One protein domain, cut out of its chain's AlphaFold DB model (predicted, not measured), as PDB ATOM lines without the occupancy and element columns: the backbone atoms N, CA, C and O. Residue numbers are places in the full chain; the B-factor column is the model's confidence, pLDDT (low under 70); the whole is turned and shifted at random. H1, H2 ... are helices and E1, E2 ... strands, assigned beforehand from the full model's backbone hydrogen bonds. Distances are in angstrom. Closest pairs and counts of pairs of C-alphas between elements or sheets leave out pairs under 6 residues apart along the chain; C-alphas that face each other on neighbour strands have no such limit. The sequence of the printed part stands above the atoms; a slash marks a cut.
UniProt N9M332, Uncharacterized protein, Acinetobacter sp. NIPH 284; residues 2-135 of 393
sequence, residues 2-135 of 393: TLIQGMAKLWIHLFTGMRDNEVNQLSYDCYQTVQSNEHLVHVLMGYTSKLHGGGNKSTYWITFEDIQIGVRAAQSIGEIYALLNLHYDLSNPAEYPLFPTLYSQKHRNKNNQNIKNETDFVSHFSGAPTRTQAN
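This is residues 2 to 135 of the 393 residues of an uncharacterized protein of Acinetobacter sp. NIPH 284 (UniProt N9M332). A strongly twisted sheet of three strands, E1, E2 and E3, stands next to two helices, H1 and H3, which lie side by side, run opposite ways and graze the sheet with one end each. The turn of E1 and E2 at Glu 38 makes one end of the longest axis; the loop round Gln 113, in the long unnamed stretch 85 to 135, makes the other. The printed part has 134 residues with three named helices and three named strands, in the order H1 H2 E1 E2 E3 H3; the class is mixed, though under half of the residues are in named elements. It is compact, with a radius of gyration of the C-alphas of 15.7 A, yet only just elongated, spanning 56 by 37 by 29 A.

Start at the meander, each strand the antiparallel neighbour of the one before: E1, residues 31 to 36, E2, residues 39 to 48, and E3, residues 57 to 63. In the hairpin E1 and E2, N 34 and O 41 are 2.8 A apart; in the hairpin E2 and E3, N 59 and O 46 are 2.8 A apart, both within hydrogen-bond range. H3, residues 67 to 84, touches H1, residues 2 to 16, at a shallow tilt of 31 degrees; their closest C-alphas, of Ala 8 and Gly 70, are 4.2 A apart. H2, residues 20 to 24, touches residues 9 to 13 of H1 and is apart from H3; the closest C-alphas of H1 and H2, of Lys 9 and Val 23, are 7.1 A apart. In H1, H2 and H3 every O i to N i+4 pair is within hydrogen-bond range.

Find C-alpha 39 at (148.139, 158.695, 159.562); E2 runs 25.7 A from there. H1 begins at (153.687, 136.475, 132.532) and runs 21.3 A; H3 runs 26.2 A to C-alpha 84 at (150.186, 124.367, 138.512).

The C-alphas of Glu 38 and Gln 113, the two farthest apart, are 56.9 A apart. The printed part has no cut, and no link between named elements is long. Look for pLDDT under 70 at residues 49 to 56, 104 to 124 and 131 to 135.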
ATOM      1  N   THR A   2     152.377 135.778 132.534       77.19
ATOM      2  CA  THR A   2     153.687 136.475 132.532       77.19
ATOM      3  C   THR A   2     153.621 137.986 132.270       77.19
ATOM      4  O   THR A   2     154.392 138.729 132.875       77.19
ATOM      5  N   LEU A   3     152.697 138.439 131.411       80.06
ATOM      6  CA  LEU A   3     152.420 139.864 131.167       80.06
ATOM      7  C   LEU A   3     151.862 140.564 132.415       80.06
ATOM      8  O   LEU A   3     152.315 141.649 132.750       80.06
ATOM      9  N   ILE A   4     150.914 139.926 133.110       84.69
ATOM     10  CA  ILE A   4     150.276 140.471 134.319       84.69
ATOM     11  C   ILE A   4     151.322 140.641 135.424       84.69
ATOM     12  O   ILE A   4     151.407 141.713 136.006       84.69
ATOM     13  N   GLN A   5     152.194 139.644 135.634       85.19
ATOM     14  CA  GLN A   5     153.333 139.778 136.553       85.19
ATOM     15  C   GLN A   5     154.258 140.941 136.162       85.19
ATOM     16  O   GLN A   5     154.733 141.664 137.032       85.19
ATOM     17  N   GLY A   6     154.507 141.144 134.862       84.50
ATOM     18  CA  GLY A   6     155.299 142.275 134.369       84.50
ATOM     19  C   GLY A   6     154.659 143.633 134.675       84.50
ATOM     20  O   GLY A   6     155.344 144.527 135.165       84.50
ATOM     21  N   MET A   7     153.350 143.773 134.441       86.62
ATOM     22  CA  MET A   7     152.604 145.004 134.745       86.62
ATOM     23  C   MET A   7     152.511 145.265 136.248       86.62
ATOM     24  O   MET A   7     152.754 146.385 136.684       86.62
ATOM     25  N   ALA A   8     152.242 144.232 137.048       90.94
ATOM     26  CA  ALA A   8     152.239 144.319 138.505       90.94
ATOM     27  C   ALA A   8     153.600 144.783 139.043       90.94
ATOM     28  O   ALA A   8     153.670 145.683 139.877       90.94
ATOM     29  N   LYS A   9     154.697 144.234 138.510       89.75
ATOM     30  CA  LYS A   9     156.054 144.666 138.858       89.75
ATOM     31  C   LYS A   9     156.304 146.137 138.504       89.75
ATOM     32  O   LYS A   9     156.876 146.868 139.309       89.75
ATOM     33  N   LEU A  10     155.871 146.586 137.323       87.94
ATOM     34  CA  LEU A  10     155.973 147.993 136.916       87.94
ATOM     35  C   LEU A  10     155.167 148.911 137.841       87.94
ATOM     36  O   LEU A  10     155.681 149.948 138.253       87.94
ATOM     37  N   TRP A  11     153.954 148.503 138.215       91.56
ATOM     38  CA  TRP A  11     153.128 149.221 139.182       91.56
ATOM     39  C   TRP A  11     153.874 149.403 140.506       91.56
ATOM     40  O   TRP A  11     153.970 150.511 141.025       91.56
ATOM     41  N   ILE A  12     154.526 148.349 141.001       93.88
ATOM     42  CA  ILE A  12     155.338 148.444 142.218       93.88
ATOM     43  C   ILE A  12     156.513 149.413 142.046       93.88
ATOM     44  O   ILE A  12     156.766 150.224 142.937       93.88
ATOM     45  N   HIS A  13     157.216 149.393 140.910       91.94
ATOM     46  CA  HIS A  13     158.306 150.343 140.658       91.94
ATOM     47  C   HIS A  13     157.843 151.804 140.658       91.94
ATOM     48  O   HIS A  13     158.537 152.638 141.242       91.94
ATOM     49  N   LEU A  14     156.692 152.102 140.046       91.06
ATOM     50  CA  LEU A  14     156.121 153.452 139.978       91.06
ATOM     51  C   LEU A  14     155.916 154.060 141.370       91.06
ATOM     52  O   LEU A  14     156.287 155.205 141.609       91.06
ATOM     53  N   PHE A  15     155.373 153.274 142.295       92.62
ATOM     54  CA  PHE A  15     154.938 153.757 143.605       92.62
ATOM     55  C   PHE A  15     155.977 153.621 144.724       92.62
ATOM     56  O   PHE A  15     155.740 154.093 145.836       92.62
ATOM     57  N   THR A  16     157.109 152.961 144.476       93.19
ATOM     58  CA  THR A  16     158.127 152.707 145.515       93.19
ATOM     59  C   THR A  16     159.518 153.201 145.133       93.19
ATOM     60  O   THR A  16     160.337 153.492 146.008       93.19
ATOM     61  N   GLY A  17     159.819 153.270 143.832       91.31
ATOM     62  CA  GLY A  17     161.164 153.519 143.328       91.31
ATOM     63  C   GLY A  17     162.171 152.417 143.681       91.31
ATOM     64  O   GLY A  17     163.375 152.657 143.592       91.31
ATOM     65  N   MET A  18     161.725 151.224 144.093       91.81
ATOM     66  CA  MET A  18     162.585 150.069 144.394       91.81
ATOM     67  C   MET A  18     163.457 149.668 143.195       91.81
ATOM     68  O   MET A  18     163.089 149.870 142.036       91.81
ATOM     69  N   ARG A  19     164.634 149.086 143.456       87.56
ATOM     70  CA  ARG A  19     165.476 148.479 142.410       87.56
ATOM     71  C   ARG A  19     164.830 147.211 141.886       87.56
ATOM     72  O   ARG A  19     164.110 146.537 142.611       87.56
ATOM     73  N   ASP A  20     165.172 146.838 140.657       85.31
ATOM     74  CA  ASP A  20     164.649 145.618 140.031       85.31
ATOM     75  C   ASP A  20     164.835 144.381 140.923       85.31
ATOM     76  O   ASP A  20     163.889 143.641 141.181       85.31
ATOM     77  N   ASN A  21     166.039 144.231 141.484       82.88
ATOM     78  CA  ASN A  21     166.358 143.109 142.358       82.88
ATOM     79  C   ASN A  21     165.630 143.168 143.711       82.88
ATOM     80  O   ASN A  21     165.309 142.125 144.259       82.88
ATOM     81  N   GLU A  22     165.344 144.368 144.228       88.12
ATOM     82  CA  GLU A  22     164.582 144.544 145.475       88.12
ATOM     83  C   GLU A  22     163.122 144.108 145.265       88.12
ATOM     84  O   GLU A  22     162.571 143.398 146.098       88.12
ATOM     85  N   VAL A  23     162.516 144.447 144.118       90.00
ATOM     86  CA  VAL A  23     161.141 144.030 143.783       90.00
ATOM     87  C   VAL A  23     161.043 142.525 143.515       90.00
ATOM     88  O   VAL A  23     160.081 141.887 143.936       90.00
ATOM     89  N   ASN A  24     162.044 141.925 142.858       86.44
ATOM     90  CA  ASN A  24     162.071 140.472 142.618       86.44
ATOM     91  C   ASN A  24     162.188 139.646 143.913       86.44
ATOM     92  O   ASN A  24     161.914 138.448 143.892       86.44
ATOM     93  N   GLN A  25     162.622 140.269 145.012       85.94
ATOM     94  CA  GLN A  25     162.822 139.641 146.318       85.94
ATOM     95  C   GLN A  25     161.697 139.956 147.317       85.94
ATOM     96  O   GLN A  25     161.868 139.730 148.512       85.94
ATOM     97  N   LEU A  26     160.560 140.488 146.857       91.75
ATOM     98  CA  LEU A  26     159.376 140.672 147.696       91.75
ATOM     99  C   LEU A  26     158.700 139.327 147.990       91.75
ATOM    100  O   LEU A  26     158.555 138.496 147.089       91.75
ATOM    101  N   SER A  27     158.270 139.139 149.238       92.62
ATOM    102  CA  SER A  27     157.444 138.006 149.662       92.62
ATOM    103  C   SER A  27     155.994 138.177 149.209       92.62
ATOM    104  O   SER A  27     155.540 139.283 148.894       92.62
ATOM    105  N   TYR A  28     155.243 137.081 149.192       94.00
ATOM    106  CA  TYR A  28     153.818 137.079 148.883       94.00
ATOM    107  C   TYR A  28     153.034 138.007 149.818       94.00
ATOM    108  O   TYR A  28     152.123 138.700 149.375       94.00
ATOM    109  N   ASP A  29     153.416 138.072 151.093       93.62
ATOM    110  CA  ASP A  29     152.803 138.886 152.149       93.62
ATOM    111  C   ASP A  29     153.482 140.254 152.365       93.62
ATOM    112  O   ASP A  29     153.343 140.868 153.423       93.62
ATOM    113  N   CYS A  30     154.219 140.758 151.372       94.38
ATOM    114  CA  CYS A  30     155.043 141.957 151.534       94.38
ATOM    115  C   CYS A  30     154.274 143.238 151.898       94.38
ATOM    116  O   CYS A  30     154.871 144.173 152.425       94.38
ATOM    117  N   TYR A  31     152.980 143.336 151.599       96.94
ATOM    118  CA  TYR A  31     152.200 144.548 151.849       96.94
ATOM    119  C   TYR A  31     151.709 144.624 153.298       96.94
ATOM    120  O   TYR A  31     151.045 143.711 153.785       96.94
ATOM    121  N   GLN A  32     151.984 145.747 153.962       95.12
ATOM    122  CA  GLN A  32     151.540 146.020 155.326       95.12
ATOM    123  C   GLN A  32     151.104 147.481 155.482       95.12
ATOM    124  O   GLN A  32     151.455 148.356 154.688       95.12
ATOM    125  N   THR A  33     150.351 147.757 156.544       94.81
ATOM    126  CA  THR A  33     149.994 149.115 156.966       94.81
ATOM    127  C   THR A  33     150.584 149.394 158.337       94.81
ATOM    128  O   THR A  33     150.438 148.582 159.250       94.81
ATOM    129  N   VAL A  34     151.222 150.548 158.496       92.00
ATOM    130  CA  VAL A  34     151.820 150.996 159.754       92.00
ATOM    131  C   VAL A  34     151.102 152.259 160.207       92.00
ATOM    132  O   VAL A  34     151.027 153.234 159.462       92.00
ATOM    133  N   GLN A  35     150.591 152.260 161.437       90.44
ATOM    134  CA  GLN A  35     150.028 153.463 162.041       90.44
ATOM    135  C   GLN A  35     151.175 154.371 162.498       90.44
ATOM    136  O   GLN A  35     151.968 153.987 163.359       90.44
ATOM    137  N   SER A  36     151.274 155.570 161.926       83.38
ATOM    138  CA  SER A  36     152.236 156.589 162.348       83.38
ATOM    139  C   SER A  36     151.481 157.836 162.783       83.38
ATOM    140  O   SER A  36     150.893 158.535 161.960       83.38
ATOM    141  N   ASN A  37     151.479 158.109 164.088       83.00
ATOM    142  CA  ASN A  37     150.665 159.161 164.699       83.00
ATOM    143  C   ASN A  37     149.185 159.044 164.259       83.00
ATOM    144  O   ASN A  37     148.534 158.035 164.540       83.00
ATOM    145  N   GLU A  38     148.674 160.051 163.542       81.44
ATOM    146  CA  GLU A  38     147.295 160.144 163.038       81.44
ATOM    147  C   GLU A  38     147.115 159.597 161.609       81.44
ATOM    148  O   GLU A  38     145.998 159.568 161.098       81.44
ATOM    149  N   HIS A  39     148.186 159.136 160.954       84.25
ATOM    150  CA  HIS A  39     148.139 158.695 159.562       84.25
ATOM    151  C   HIS A  39     148.386 157.189 159.430       84.25
ATOM    152  O   HIS A  39     149.353 156.640 159.967       84.25
ATOM    153  N   LEU A  40     147.526 156.529 158.655       90.81
ATOM    154  CA  LEU A  40     147.754 155.168 158.188       90.81
ATOM    155  C   LEU A  40     148.751 155.216 157.023       90.81
ATOM    156  O   LEU A  40     148.478 155.826 155.991       90.81
ATOM    157  N   VAL A  41     149.917 154.593 157.188       92.56
ATOM    158  CA  VAL A  41     150.975 154.576 156.172       92.56
ATOM    159  C   VAL A  41     151.032 153.202 155.517       92.56
ATOM    160  O   VAL A  41     151.178 152.184 156.192       92.56
ATOM    161  N   HIS A  42     150.963 153.170 154.190       95.44
ATOM    162  CA  HIS A  42     151.110 151.945 153.409       95.44
ATOM    163  C   HIS A  42     152.593 151.658 153.172       95.44
ATOM    164  O   HIS A  42     153.349 152.547 152.766       95.44
ATOM    165  N   VAL A  43     153.022 150.418 153.413       96.12
ATOM    166  CA  VAL A  43     154.418 150.006 153.231       96.12
ATOM    167  C   VAL A  43     154.533 148.659 152.524       96.12
ATOM    168  O   VAL A  43     153.691 147.778 152.680       96.12
ATOM    169  N   LEU A  44     155.617 148.488 151.765       96.25
ATOM    170  CA  LEU A  44     156.076 147.172 151.322       96.25
ATOM    171  C   LEU A  44     157.294 146.749 152.134       96.25
ATOM    172  O   LEU A  44     158.313 147.440 152.126       96.25
ATOM    173  N   MET A  45     157.191 145.607 152.797       93.75
ATOM    174  CA  MET A  45     158.279 144.925 153.480       93.75
ATOM    175  C   MET A  45     159.107 144.135 152.470       93.75
ATOM    176  O   MET A  45     158.575 143.439 151.609       93.75
ATOM    177  N   GLY A  46     160.425 144.233 152.566       88.62
ATOM    178  CA  GLY A  46     161.322 143.510 151.679       88.62
ATOM    179  C   GLY A  46     162.754 143.539 152.177       88.62
ATOM    180  O   GLY A  46     163.031 143.897 153.321       88.62
ATOM    181  N   TYR A  47     163.684 143.186 151.300       83.56
ATOM    182  CA  TYR A  47     165.090 143.055 151.657       83.56
ATOM    183  C   TYR A  47     165.973 143.963 150.808       83.56
ATOM    184  O   TYR A  47     165.717 144.190 149.626       83.56
ATOM    185  N   THR A  48     167.044 144.484 151.405       76.94
ATOM    186  CA  THR A  48     168.093 145.198 150.671       76.94
ATOM    187  C   THR A  48     169.471 144.654 151.029       76.94
ATOM    188  O   THR A  48     169.786 144.431 152.199       76.94
ATOM    189  N   SER A  49     170.311 144.457 150.014       66.12
ATOM    190  CA  SER A  49     171.689 143.967 150.151       66.12
ATOM    191  C   SER A  49     172.711 145.078 150.400       66.12
ATOM    192  O   SER A  49     173.897 144.810 150.565       66.12
ATOM    193  N   LYS A  50     172.282 146.347 150.392       59.16
ATOM    194  CA  LYS A  50     173.211 147.484 150.381       59.16
ATOM    195  C   LYS A  50     173.848 147.784 151.723       59.16
ATOM    196  O   LYS A  50     174.939 148.335 151.748       59.16
ATOM    197  N   LEU A  51     173.153 147.492 152.818       54.72
ATOM    198  CA  LEU A  51     173.460 148.147 154.083       54.72
ATOM    199  C   LEU A  51     174.719 147.603 154.774       54.72
ATOM    200  O   LEU A  51     175.319 148.396 155.480       54.72
ATOM    201  N   HIS A  52     175.164 146.354 154.562       46.78
ATOM    202  CA  HIS A  52     176.425 145.800 155.103       46.78
ATOM    203  C   HIS A  52     176.910 144.592 154.268       46.78
ATOM    204  O   HIS A  52     176.092 143.884 153.686       46.78
ATOM    205  N   GLY A  53     178.220 144.310 154.252       42.94
ATOM    206  CA  GLY A  53     178.869 143.219 153.493       42.94
ATOM    207  C   GLY A  53     178.565 141.778 153.948       42.94
ATOM    208  O   GLY A  53     179.415 140.911 153.793       42.94
ATOM    209  N   GLY A  54     177.383 141.522 154.521       47.41
ATOM    210  CA  GLY A  54     177.023 140.260 155.181       47.41
ATOM    211  C   GLY A  54     175.588 139.770 154.949       47.41
ATOM    212  O   GLY A  54     175.084 139.007 155.765       47.41
ATOM    213  N   GLY A  55     174.916 140.195 153.872       57.22
ATOM    214  CA  GLY A  55     173.623 139.632 153.456       57.22
ATOM    215  C   GLY A  55     172.451 140.618 153.421       57.22
ATOM    216  O   GLY A  55     172.585 141.813 153.684       57.22
ATOM    217  N   ASN A  56     171.287 140.095 153.038       63.12
ATOM    218  CA  ASN A  56     170.041 140.838 152.870       63.12
ATOM    219  C   ASN A  56     169.456 141.275 154.223       63.12
ATOM    220  O   ASN A  56     169.141 140.436 155.063       63.12
ATOM    221  N   LYS A  57     169.254 142.582 154.427       73.25
ATOM    222  CA  LYS A  57     168.595 143.123 155.626       73.25
ATOM    223  C   LYS A  57     167.132 143.444 155.334       73.25
ATOM    224  O   LYS A  57     166.845 144.097 154.329       73.25
ATOM    225  N   SER A  58     166.237 143.029 156.231       83.06
ATOM    226  CA  SER A  58     164.824 143.416 156.182       83.06
ATOM    227  C   SER A  58     164.674 144.938 156.310       83.06
ATOM    228  O   SER A  58     165.347 145.591 157.116       83.06
ATOM    229  N   THR A  59     163.835 145.517 155.461       90.06
ATOM    230  CA  THR A  59     163.525 146.944 155.404       90.06
ATOM    231  C   THR A  59     162.137 147.152 154.795       90.06
ATOM    232  O   THR A  59     161.451 146.195 154.445       90.06
ATOM    233  N   TYR A  60     161.717 148.407 154.677       92.88
ATOM    234  CA  TYR A  60     160.407 148.777 154.154       92.88
ATOM    235  C   TYR A  60     160.494 149.937 153.161       92.88
ATOM    236  O   TYR A  60     161.405 150.767 153.244       92.88
ATOM    237  N   TRP A  61     159.531 150.026 152.251       95.12
ATOM    238  CA  TRP A  61     159.333 151.157 151.344       95.12
ATOM    239  C   TRP A  61     157.974 151.780 151.601       95.12
ATOM    240  O   TRP A  61     156.975 151.068 151.613       95.12
ATOM    241  N   ILE A  62     157.944 153.099 151.793       94.06
ATOM    242  CA  ILE A  62     156.688 153.837 151.933       94.06
ATOM    243  C   ILE A  62     156.046 153.942 150.552       94.06
ATOM    244  O   ILE A  62     156.741 154.148 149.552       94.06
ATOM    245  N   THR A  63     154.733 153.755 150.504       94.50
ATOM    246  CA  THR A  63     153.946 153.751 149.276       94.50
ATOM    247  C   THR A  63     152.519 154.251 149.539       94.50
ATOM    248  O   THR A  63     152.227 154.760 150.620       94.50
ATOM    249  N   PHE A  64     151.643 154.133 148.545       91.75
ATOM    250  CA  PHE A  64     150.242 154.552 148.598       91.75
ATOM    251  C   PHE A  64     149.307 153.346 148.524       91.75
ATOM    252  O   PHE A  64     149.720 152.266 148.105       91.75
ATOM    253  N   GLU A  65     148.043 153.534 148.905       94.69
ATOM    254  CA  GLU A  65     147.031 152.473 148.930       94.69
ATOM    255  C   GLU A  65     146.906 151.726 147.590       94.69
ATOM    256  O   GLU A  65     146.795 150.494 147.571       94.69
ATOM    257  N   ASP A  66     147.031 152.455 146.478       95.38
ATOM    258  CA  ASP A  66     146.937 151.947 145.104       95.38
ATOM    259  C   ASP A  66     147.952 150.842 144.779       95.38
ATOM    260  O   ASP A  66     147.749 150.063 143.840       95.38
ATOM    261  N   ILE A  67     149.030 150.708 145.563       95.50
ATOM    262  CA  ILE A  67     150.008 149.621 145.419       95.50
ATOM    263  C   ILE A  67     149.345 148.239 145.467       95.50
ATOM    264  O   ILE A  67     149.807 147.299 144.813       95.50
ATOM    265  N   GLN A  68     148.243 148.123 146.216       96.12
ATOM    266  CA  GLN A  68     147.527 146.872 146.435       96.12
ATOM    267  C   GLN A  68     147.032 146.259 145.129       96.12
ATOM    268  O   GLN A  68     146.978 145.038 145.026       96.12
ATOM    269  N   ILE A  69     146.722 147.073 144.115       95.62
ATOM    270  CA  ILE A  69     146.296 146.587 142.797       95.62
ATOM    271  C   ILE A  69     147.395 145.709 142.184       95.62
ATOM    272  O   ILE A  69     147.135 144.581 141.763       95.62
ATOM    273  N   GLY A  70     148.637 146.203 142.185       94.69
ATOM    274  CA  GLY A  70     149.792 145.466 141.675       94.69
ATOM    275  C   GLY A  70     150.116 144.237 142.523       94.69
ATOM    276  O   GLY A  70     150.324 143.154 141.975       94.69
ATOM    277  N   VAL A  71     150.107 144.381 143.851       96.50
ATOM    278  CA  VAL A  71     150.412 143.278 144.779       96.50
ATOM    279  C   VAL A  71     149.389 142.149 144.646       96.50
ATOM    280  O   VAL A  71     149.784 141.011 144.413       96.50
ATOM    281  N   ARG A  72     148.086 142.454 144.691       97.00
ATOM    282  CA  ARG A  72     147.012 141.455 144.557       97.00
ATOM    283  C   ARG A  72     147.047 140.762 143.199       97.00
ATOM    284  O   ARG A  72     146.910 139.547 143.127       97.00
ATOM    285  N   ALA A  73     147.298 141.505 142.118       95.12
ATOM    286  CA  ALA A  73     147.448 140.906 140.794       95.12
ATOM    287  C   ALA A  73     148.630 139.923 140.730       95.12
ATOM    288  O   ALA A  73     148.515 138.866 140.111       95.12
ATOM    289  N   ALA A  74     149.762 140.242 141.369       94.56
ATOM    290  CA  ALA A  74     150.903 139.332 141.452       94.56
ATOM    291  C   ALA A  74     150.606 138.108 142.336       94.56
ATOM    292  O   ALA A  74     150.907 136.988 141.924       94.56
ATOM    293  N   GLN A  75     149.948 138.315 143.481       95.94
ATOM    294  CA  GLN A  75     149.494 137.266 144.399       95.94
ATOM    295  C   GLN A  75     148.590 136.247 143.696       95.94
ATOM    296  O   GLN A  75     148.905 135.059 143.698       95.94
ATOM    297  N   SER A  76     147.555 136.692 142.974       95.88
ATOM    298  CA  SER A  76     146.666 135.784 142.234       95.88
ATOM    299  C   SER A  76     147.410 134.946 141.188       95.88
ATOM    300  O   SER A  76     147.095 133.777 140.983       95.88
ATOM    301  N   ILE A  77     148.430 135.506 140.521       92.69
ATOM    302  CA  ILE A  77     149.271 134.706 139.617       92.69
ATOM    303  C   ILE A  77     150.138 133.709 140.399       92.69
ATOM    304  O   ILE A  77     150.335 132.590 139.928       92.69
ATOM    305  N   GLY A  78     150.641 134.094 141.573       92.06
ATOM    306  CA  GLY A  78     151.383 133.204 142.464       92.06
ATOM    307  C   GLY A  78     150.558 132.001 142.917       92.06
ATOM    308  O   GLY A  78     151.020 130.871 142.785       92.06
ATOM    309  N   GLU A  79     149.308 132.217 143.328       93.81
ATOM    310  CA  GLU A  79     148.363 131.144 143.670       93.81
ATOM    311  C   GLU A  79     148.149 130.183 142.495       93.81
ATOM    312  O   GLU A  79     148.277 128.968 142.648       93.81
ATOM    313  N   ILE A  80     147.912 130.717 141.290       92.50
ATOM    314  CA  ILE A  80     147.778 129.894 140.080       92.50
ATOM    315  C   ILE A  80     149.055 129.080 139.839       92.50
ATOM    316  O   ILE A  80     148.983 127.903 139.494       92.50
ATOM    317  N   TYR A  81     150.238 129.669 140.022       90.69
ATOM    318  CA  TYR A  81     151.498 128.955 139.815       90.69
ATOM    319  C   TYR A  81     151.738 127.878 140.873       90.69
ATOM    320  O   TYR A  81     152.289 126.836 140.521       90.69
ATOM    321  N   ALA A  82     151.315 128.088 142.121       90.19
ATOM    322  CA  ALA A  82     151.341 127.062 143.159       90.19
ATOM    323  C   ALA A  82     150.417 125.881 142.807       90.19
ATOM    324  O   ALA A  82     150.823 124.730 142.927       90.19
ATOM    325  N   LEU A  83     149.221 126.146 142.265       91.12
ATOM    326  CA  LEU A  83     148.309 125.095 141.792       91.12
ATOM    327  C   LEU A  83     148.871 124.313 140.595       91.12
ATOM    328  O   LEU A  83     148.678 123.103 140.491       91.12
ATOM    329  N   LEU A  84     149.571 124.995 139.685       89.12
ATOM    330  CA  LEU A  84     150.186 124.367 138.512       89.12
ATOM    331  C   LEU A  84     151.467 123.585 138.845       89.12
ATOM    332  O   LEU A  84     151.850 122.697 138.083       89.12
ATOM    333  N   ASN A  85     152.134 123.899 139.958       86.75
ATOM    334  CA  ASN A  85     153.399 123.291 140.361       86.75
ATOM    335  C   ASN A  85     153.268 122.642 141.743       86.75
ATOM    336  O   ASN A  85     153.531 123.273 142.756       86.75
ATOM    337  N   LEU A  86     152.988 121.336 141.778       84.38
ATOM    338  CA  LEU A  86     152.817 120.531 143.005       84.38
ATOM    339  C   LEU A  86     153.975 120.598 144.022       84.38
ATOM    340  O   LEU A  86     153.818 120.170 145.159       84.38
ATOM    341  N   HIS A  87     155.157 121.053 143.603       84.06
ATOM    342  CA  HIS A  87     156.342 121.177 144.452       84.06
ATOM    343  C   HIS A  87     156.536 122.590 145.022       84.06
ATOM    344  O   HIS A  87     157.516 122.815 145.727       84.06
ATOM    345  N   TYR A  88     155.664 123.536 144.676       89.00
ATOM    346  CA  TYR A  88     155.630 124.861 145.279       89.00
ATOM    347  C   TYR A  88     154.818 124.800 146.571       89.00
ATOM    348  O   TYR A  88     153.767 124.164 146.618       89.00
ATOM    349  N   ASP A  89     155.294 125.487 147.603       88.81
ATOM    350  CA  ASP A  89     154.673 125.519 148.921       88.81
ATOM    351  C   ASP A  89     154.273 126.951 149.293       88.81
ATOM    352  O   ASP A  89     155.112 127.786 149.620       88.81
ATOM    353  N   LEU A  90     152.969 127.230 149.216       90.19
ATOM    354  CA  LEU A  90     152.366 128.509 149.607       90.19
ATOM    355  C   LEU A  90     151.847 128.485 151.061       90.19
ATOM    356  O   LEU A  90     151.216 129.441 151.500       90.19
ATOM    357  N   SER A  91     152.082 127.411 151.828       91.25
ATOM    358  CA  SER A  91     151.581 127.300 153.209       91.25
ATOM    359  C   SER A  91     152.126 128.395 154.131       91.25
ATOM    360  O   SER A  91     151.422 128.839 155.040       91.25
ATOM    361  N   ASN A  92     153.345 128.871 153.860       91.25
ATOM    362  CA  ASN A  92     153.936 130.038 154.496       91.25
ATOM    363  C   ASN A  92     154.124 131.179 153.473       91.25
ATOM    364  O   ASN A  92     155.121 131.194 152.748       91.25
ATOM    365  N   PRO A  93     153.206 132.164 153.427       90.44
ATOM    366  CA  PRO A  93     153.286 133.302 152.511       90.44
ATOM    367  C   PRO A  93     154.582 134.124 152.600       90.44
ATOM    368  O   PRO A  93     155.066 134.611 151.578       90.44
ATOM    369  N   ALA A  94     155.182 134.249 153.787       88.31
ATOM    370  CA  ALA A  94     156.446 134.971 153.965       88.31
ATOM    371  C   ALA A  94     157.616 134.285 153.241       88.31
ATOM    372  O   ALA A  94     158.552 134.938 152.784       88.31
ATOM    373  N   GLU A  95     157.530 132.963 153.101       88.69
ATOM    374  CA  GLU A  95     158.513 132.103 152.444       88.69
ATOM    375  C   GLU A  95     158.170 131.814 150.978       88.69
ATOM    376  O   GLU A  95     158.863 131.037 150.324       88.69
ATOM    377  N   TYR A  96     157.135 132.457 150.437       91.19
ATOM    378  CA  TYR A  96     156.757 132.362 149.036       91.19
ATOM    379  C   TYR A  96     157.037 133.695 148.322       91.19
ATOM    380  O   TYR A  96     156.672 134.752 148.834       91.19
ATOM    381  N   PRO A  97     157.665 133.706 147.133       92.00
ATOM    382  CA  PRO A  97     157.941 134.945 146.416       92.00
ATOM    383  C   PRO A  97     156.666 135.567 145.837       92.00
ATOM    384  O   PRO A  97     155.805 134.866 145.316       92.00
ATOM    385  N   LEU A  98     156.597 136.898 145.784       93.25
ATOM    386  CA  LEU A  98     155.523 137.614 145.082       93.25
ATOM    387  C   LEU A  98     155.534 137.345 143.566       93.25
ATOM    388  O   LEU A  98     154.496 137.333 142.906       93.25
ATOM    389  N   PHE A  99     156.725 137.120 143.001       91.06
ATOM    390  CA  PHE A  99     156.935 136.861 141.574       91.06
ATOM    391  C   PHE A  99     157.573 135.480 141.337       91.06
ATOM    392  O   PHE A  99     158.743 135.398 140.932       91.06
ATOM    393  N   PRO A 100     156.828 134.380 141.555       89.25
ATOM    394  CA  PRO A 100     157.315 133.040 141.256       89.25
ATOM    395  C   PRO A 100     157.484 132.853 139.744       89.25
ATOM    396  O   PRO A 100     156.781 133.466 138.929       89.25
ATOM    397  N   THR A 101     158.409 131.982 139.350       85.81
ATOM    398  CA  THR A 101     158.512 131.531 137.953       85.81
ATOM    399  C   THR A 101     157.431 130.495 137.629       85.81
ATOM    400  O   THR A 101     157.081 129.673 138.472       85.81
ATOM    401  N   LEU A 102     156.905 130.521 136.398       81.44
ATOM    402  CA  LEU A 102     155.853 129.595 135.951       81.44
ATOM    403  C   LEU A 102     156.357 128.151 135.878       81.44
ATOM    404  O   LEU A 102     155.668 127.234 136.306       81.44
ATOM    405  N   TYR A 103     157.560 127.976 135.330       73.19
ATOM    406  CA  TYR A 103     158.214 126.683 135.206       73.19
ATOM    407  C   TYR A 103     159.574 126.763 135.890       73.19
ATOM    408  O   TYR A 103     160.418 127.588 135.524       73.19
ATOM    409  N   SER A 104     159.785 125.899 136.877       67.81
ATOM    410  CA  SER A 104     161.105 125.609 137.423       67.81
ATOM    411  C   SER A 104     161.260 124.113 137.601       67.81
ATOM    412  O   SER A 104     160.329 123.416 137.987       67.81
ATOM    413  N   GLN A 105     162.464 123.620 137.332       58.69
ATOM    414  CA  GLN A 105     162.864 122.311 137.825       58.69
ATOM    415  C   GLN A 105     163.159 122.443 139.323       58.69
ATOM    416  O   GLN A 105     163.714 123.458 139.750       58.69
ATOM    417  N   LYS A 106     162.807 121.418 140.109       52.53
ATOM    418  CA  LYS A 106     163.093 121.342 141.554       52.53
ATOM    419  C   LYS A 106     164.593 121.495 141.864       52.53
ATOM    420  O   LYS A 106     164.950 122.022 142.906       52.53
ATOM    421  N   HIS A 107     165.449 121.100 140.919       50.75
ATOM    422  CA  HIS A 107     166.898 121.284 140.955       50.75
ATOM    423  C   HIS A 107     167.360 121.874 139.620       50.75
ATOM    424  O   HIS A 107     167.155 121.269 138.567       50.75
ATOM    425  N   ARG A 108     167.971 123.063 139.641       45.06
ATOM    426  CA  ARG A 108     168.674 123.627 138.481       45.06
ATOM    427  C   ARG A 108     170.163 123.380 138.682       45.06
ATOM    428  O   ARG A 108     170.772 124.032 139.520       45.06
ATOM    429  N   ASN A 109     170.763 122.508 137.875       41.38
ATOM    430  CA  ASN A 109     172.220 122.423 137.807       41.38
ATOM    431  C   ASN A 109     172.759 123.733 137.219       41.38
ATOM    432  O   ASN A 109     172.551 124.036 136.041       41.38
ATOM    433  N   LYS A 110     173.450 124.526 138.034       43.00
ATOM    434  CA  LYS A 110     174.278 125.624 137.538       43.00
ATOM    435  C   LYS A 110     175.476 124.973 136.840       43.00
ATOM    436  O   LYS A 110     176.362 124.449 137.504       43.00
ATOM    437  N   ASN A 111     175.549 125.020 135.511       38.16
ATOM    438  CA  ASN A 111     176.803 124.725 134.807       38.16
ATOM    439  C   ASN A 111     177.771 125.912 134.976       38.16
ATOM    440  O   ASN A 111     178.136 126.577 134.012       38.16
ATOM    441  N   ASN A 112     178.177 126.198 136.215       42.34
ATOM    442  CA  ASN A 112     179.383 126.968 136.478       42.34
ATOM    443  C   ASN A 112     180.546 125.979 136.395       42.34
ATOM    444  O   ASN A 112     180.732 125.169 137.298       42.34
ATOM    445  N   GLN A 113     181.347 126.051 135.327       44.59
ATOM    446  CA  GLN A 113     182.511 125.172 135.116       44.59
ATOM    447  C   GLN A 113     183.552 125.219 136.261       44.59
ATOM    448  O   GLN A 113     184.449 124.383 136.297       44.59
ATOM    449  N   ASN A 114     183.401 126.133 137.229       45.03
ATOM    450  CA  ASN A 114     184.324 126.334 138.344       45.03
ATOM    451  C   ASN A 114     183.827 125.831 139.715       45.03
ATOM    452  O   ASN A 114     184.576 125.943 140.681       45.03
ATOM    453  N   ILE A 115     182.611 125.280 139.850       47.88
ATOM    454  CA  ILE A 115     182.113 124.767 141.145       47.88
ATOM    455  C   ILE A 115     181.300 123.488 140.907       47.88
ATOM    456  O   ILE A 115     180.157 123.542 140.470       47.88
ATOM    457  N   LYS A 116     181.893 122.319 141.189       41.50
ATOM    458  CA  LYS A 116     181.315 120.999 140.863       41.50
ATOM    459  C   LYS A 116     180.034 120.628 141.637       41.50
ATOM    460  O   LYS A 116     179.370 119.690 141.218       41.50
ATOM    461  N   ASN A 117     179.663 121.355 142.699       40.00
ATOM    462  CA  ASN A 117     178.603 120.945 143.639       40.00
ATOM    463  C   ASN A 117     177.600 122.064 144.023       40.00
ATOM    464  O   ASN A 117     177.077 122.041 145.131       40.00
ATOM    465  N   GLU A 118     177.323 123.060 143.173       40.28
ATOM    466  CA  GLU A 118     176.279 124.066 143.474       40.28
ATOM    467  C   GLU A 118     174.950 123.673 142.784       40.28
ATOM    468  O   GLU A 118     174.681 124.064 141.647       40.28
ATOM    469  N   THR A 119     174.145 122.829 143.445       38.16
ATOM    470  CA  THR A 119     172.846 122.319 142.940       38.16
ATOM    471  C   THR A 119     171.659 123.237 143.215       38.16
ATOM    472  O   THR A 119     170.570 123.017 142.676       38.16
ATOM    473  N   ASP A 120     171.852 124.269 144.035       37.97
ATOM    474  CA  ASP A 120     170.742 125.029 144.587       37.97
ATOM    475  C   ASP A 120     170.666 126.406 143.938       37.97
ATOM    476  O   ASP A 120     171.533 127.274 144.073       37.97
ATOM    477  N   PHE A 121     169.575 126.620 143.210       43.88
ATOM    478  CA  PHE A 121     169.126 127.965 142.914       43.88
ATOM    479  C   PHE A 121     168.730 128.584 144.255       43.88
ATOM    480  O   PHE A 121     167.679 128.241 144.791       43.88
ATOM    481  N   VAL A 122     169.571 129.452 144.823       49.88
ATOM    482  CA  VAL A 122     169.249 130.158 146.070       49.88
ATOM    483  C   VAL A 122     168.170 131.200 145.763       49.88
ATOM    484  O   VAL A 122     168.436 132.387 145.582       49.88
ATOM    485  N   SER A 123     166.929 130.738 145.622       58.56
ATOM    486  CA  SER A 123     165.773 131.571 145.913       58.56
ATOM    487  C   SER A 123     165.856 131.897 147.401       58.56
ATOM    488  O   SER A 123     166.065 130.998 148.208       58.56
ATOM    489  N   HIS A 124     165.693 133.165 147.779       67.81
ATOM    490  CA  HIS A 124     165.565 133.535 149.196       67.81
ATOM    491  C   HIS A 124     164.318 132.932 149.859       67.81
ATOM    492  O   HIS A 124     164.161 133.047 151.064       67.81
ATOM    493  N   PHE A 125     163.456 132.316 149.055       78.00
ATOM    494  CA  PHE A 125     162.177 131.755 149.425       78.00
ATOM    495  C   PHE A 125     162.228 130.240 149.293       78.00
ATOM    496  O   PHE A 125     162.556 129.722 148.220       78.00
ATOM    497  N   SER A 126     161.879 129.543 150.371       82.44
ATOM    498  CA  SER A 126     161.765 128.083 150.374       82.44
ATOM    499  C   SER A 126     160.526 127.577 149.618       82.44
ATOM    500  O   SER A 126     160.556 126.480 149.063       82.44
ATOM    501  N   GLY A 127     159.473 128.397 149.523       79.88
ATOM    502  CA  GLY A 127     158.184 128.030 148.939       79.88
ATOM    503  C   GLY A 127     158.142 127.998 147.409       79.88
ATOM    504  O   GLY A 127     157.422 127.187 146.831       79.88
ATOM    505  N   ALA A 128     158.916 128.843 146.722       83.50
ATOM    506  CA  ALA A 128     159.077 128.768 145.267       83.50
ATOM    507  C   ALA A 128     160.316 129.535 144.761       83.50
ATOM    508  O   ALA A 128     160.791 130.484 145.396       83.50
ATOM    509  N   PRO A 129     160.832 129.183 143.570       81.81
ATOM    510  CA  PRO A 129     161.882 129.940 142.911       81.81
ATOM    511  C   PRO A 129     161.380 131.285 142.369       81.81
ATOM    512  O   PRO A 129     160.326 131.388 141.732       81.81
ATOM    513  N   THR A 130     162.193 132.323 142.559       76.31
ATOM    514  CA  THR A 130     161.946 133.668 142.027       76.31
ATOM    515  C   THR A 130     162.203 133.754 140.526       76.31
ATOM    516  O   THR A 130     163.130 133.152 139.967       76.31
ATOM    517  N   ARG A 131     161.397 134.568 139.840       69.06
ATOM    518  CA  ARG A 131     161.639 134.903 138.438       69.06
ATOM    519  C   ARG A 131     162.866 135.812 138.329       69.06
ATOM    520  O   ARG A 131     162.810 136.994 138.637       69.06
ATOM    521  N   THR A 132     163.969 135.266 137.830       58.34
ATOM    522  CA  THR A 132     165.257 135.979 137.728       58.34
ATOM    523  C   THR A 132     165.370 136.888 136.510       58.34
ATOM    524  O   THR A 132     166.208 137.782 136.500       58.34
ATOM    525  N   GLN A 133     164.552 136.679 135.473       54.94
ATOM    526  CA  GLN A 133     164.606 137.481 134.250       54.94
ATOM    527  C   GLN A 133     163.197 137.729 133.695       54.94
ATOM    528  O   GLN A 133     162.506 136.832 133.205       54.94
ATOM    529  N   ALA A 134     162.765 138.982 133.766       56.97
ATOM    530  CA  ALA A 134     161.697 139.518 132.941       56.97
ATOM    531  C   ALA A 134     162.303 140.702 132.192       56.97
ATOM    532  O   ALA A 134     162.550 141.742 132.795       56.97
ATOM    533  N   ASN A 135     162.606 140.532 130.903       62.00
ATOM    534  CA  ASN A 135     163.101 141.651 130.112       62.00
ATOM    535  C   ASN A 135     161.935 142.617 129.884       62.00
ATOM    536  O   ASN A 135     160.977 142.283 129.187       62.00
TER     537      ASN A 135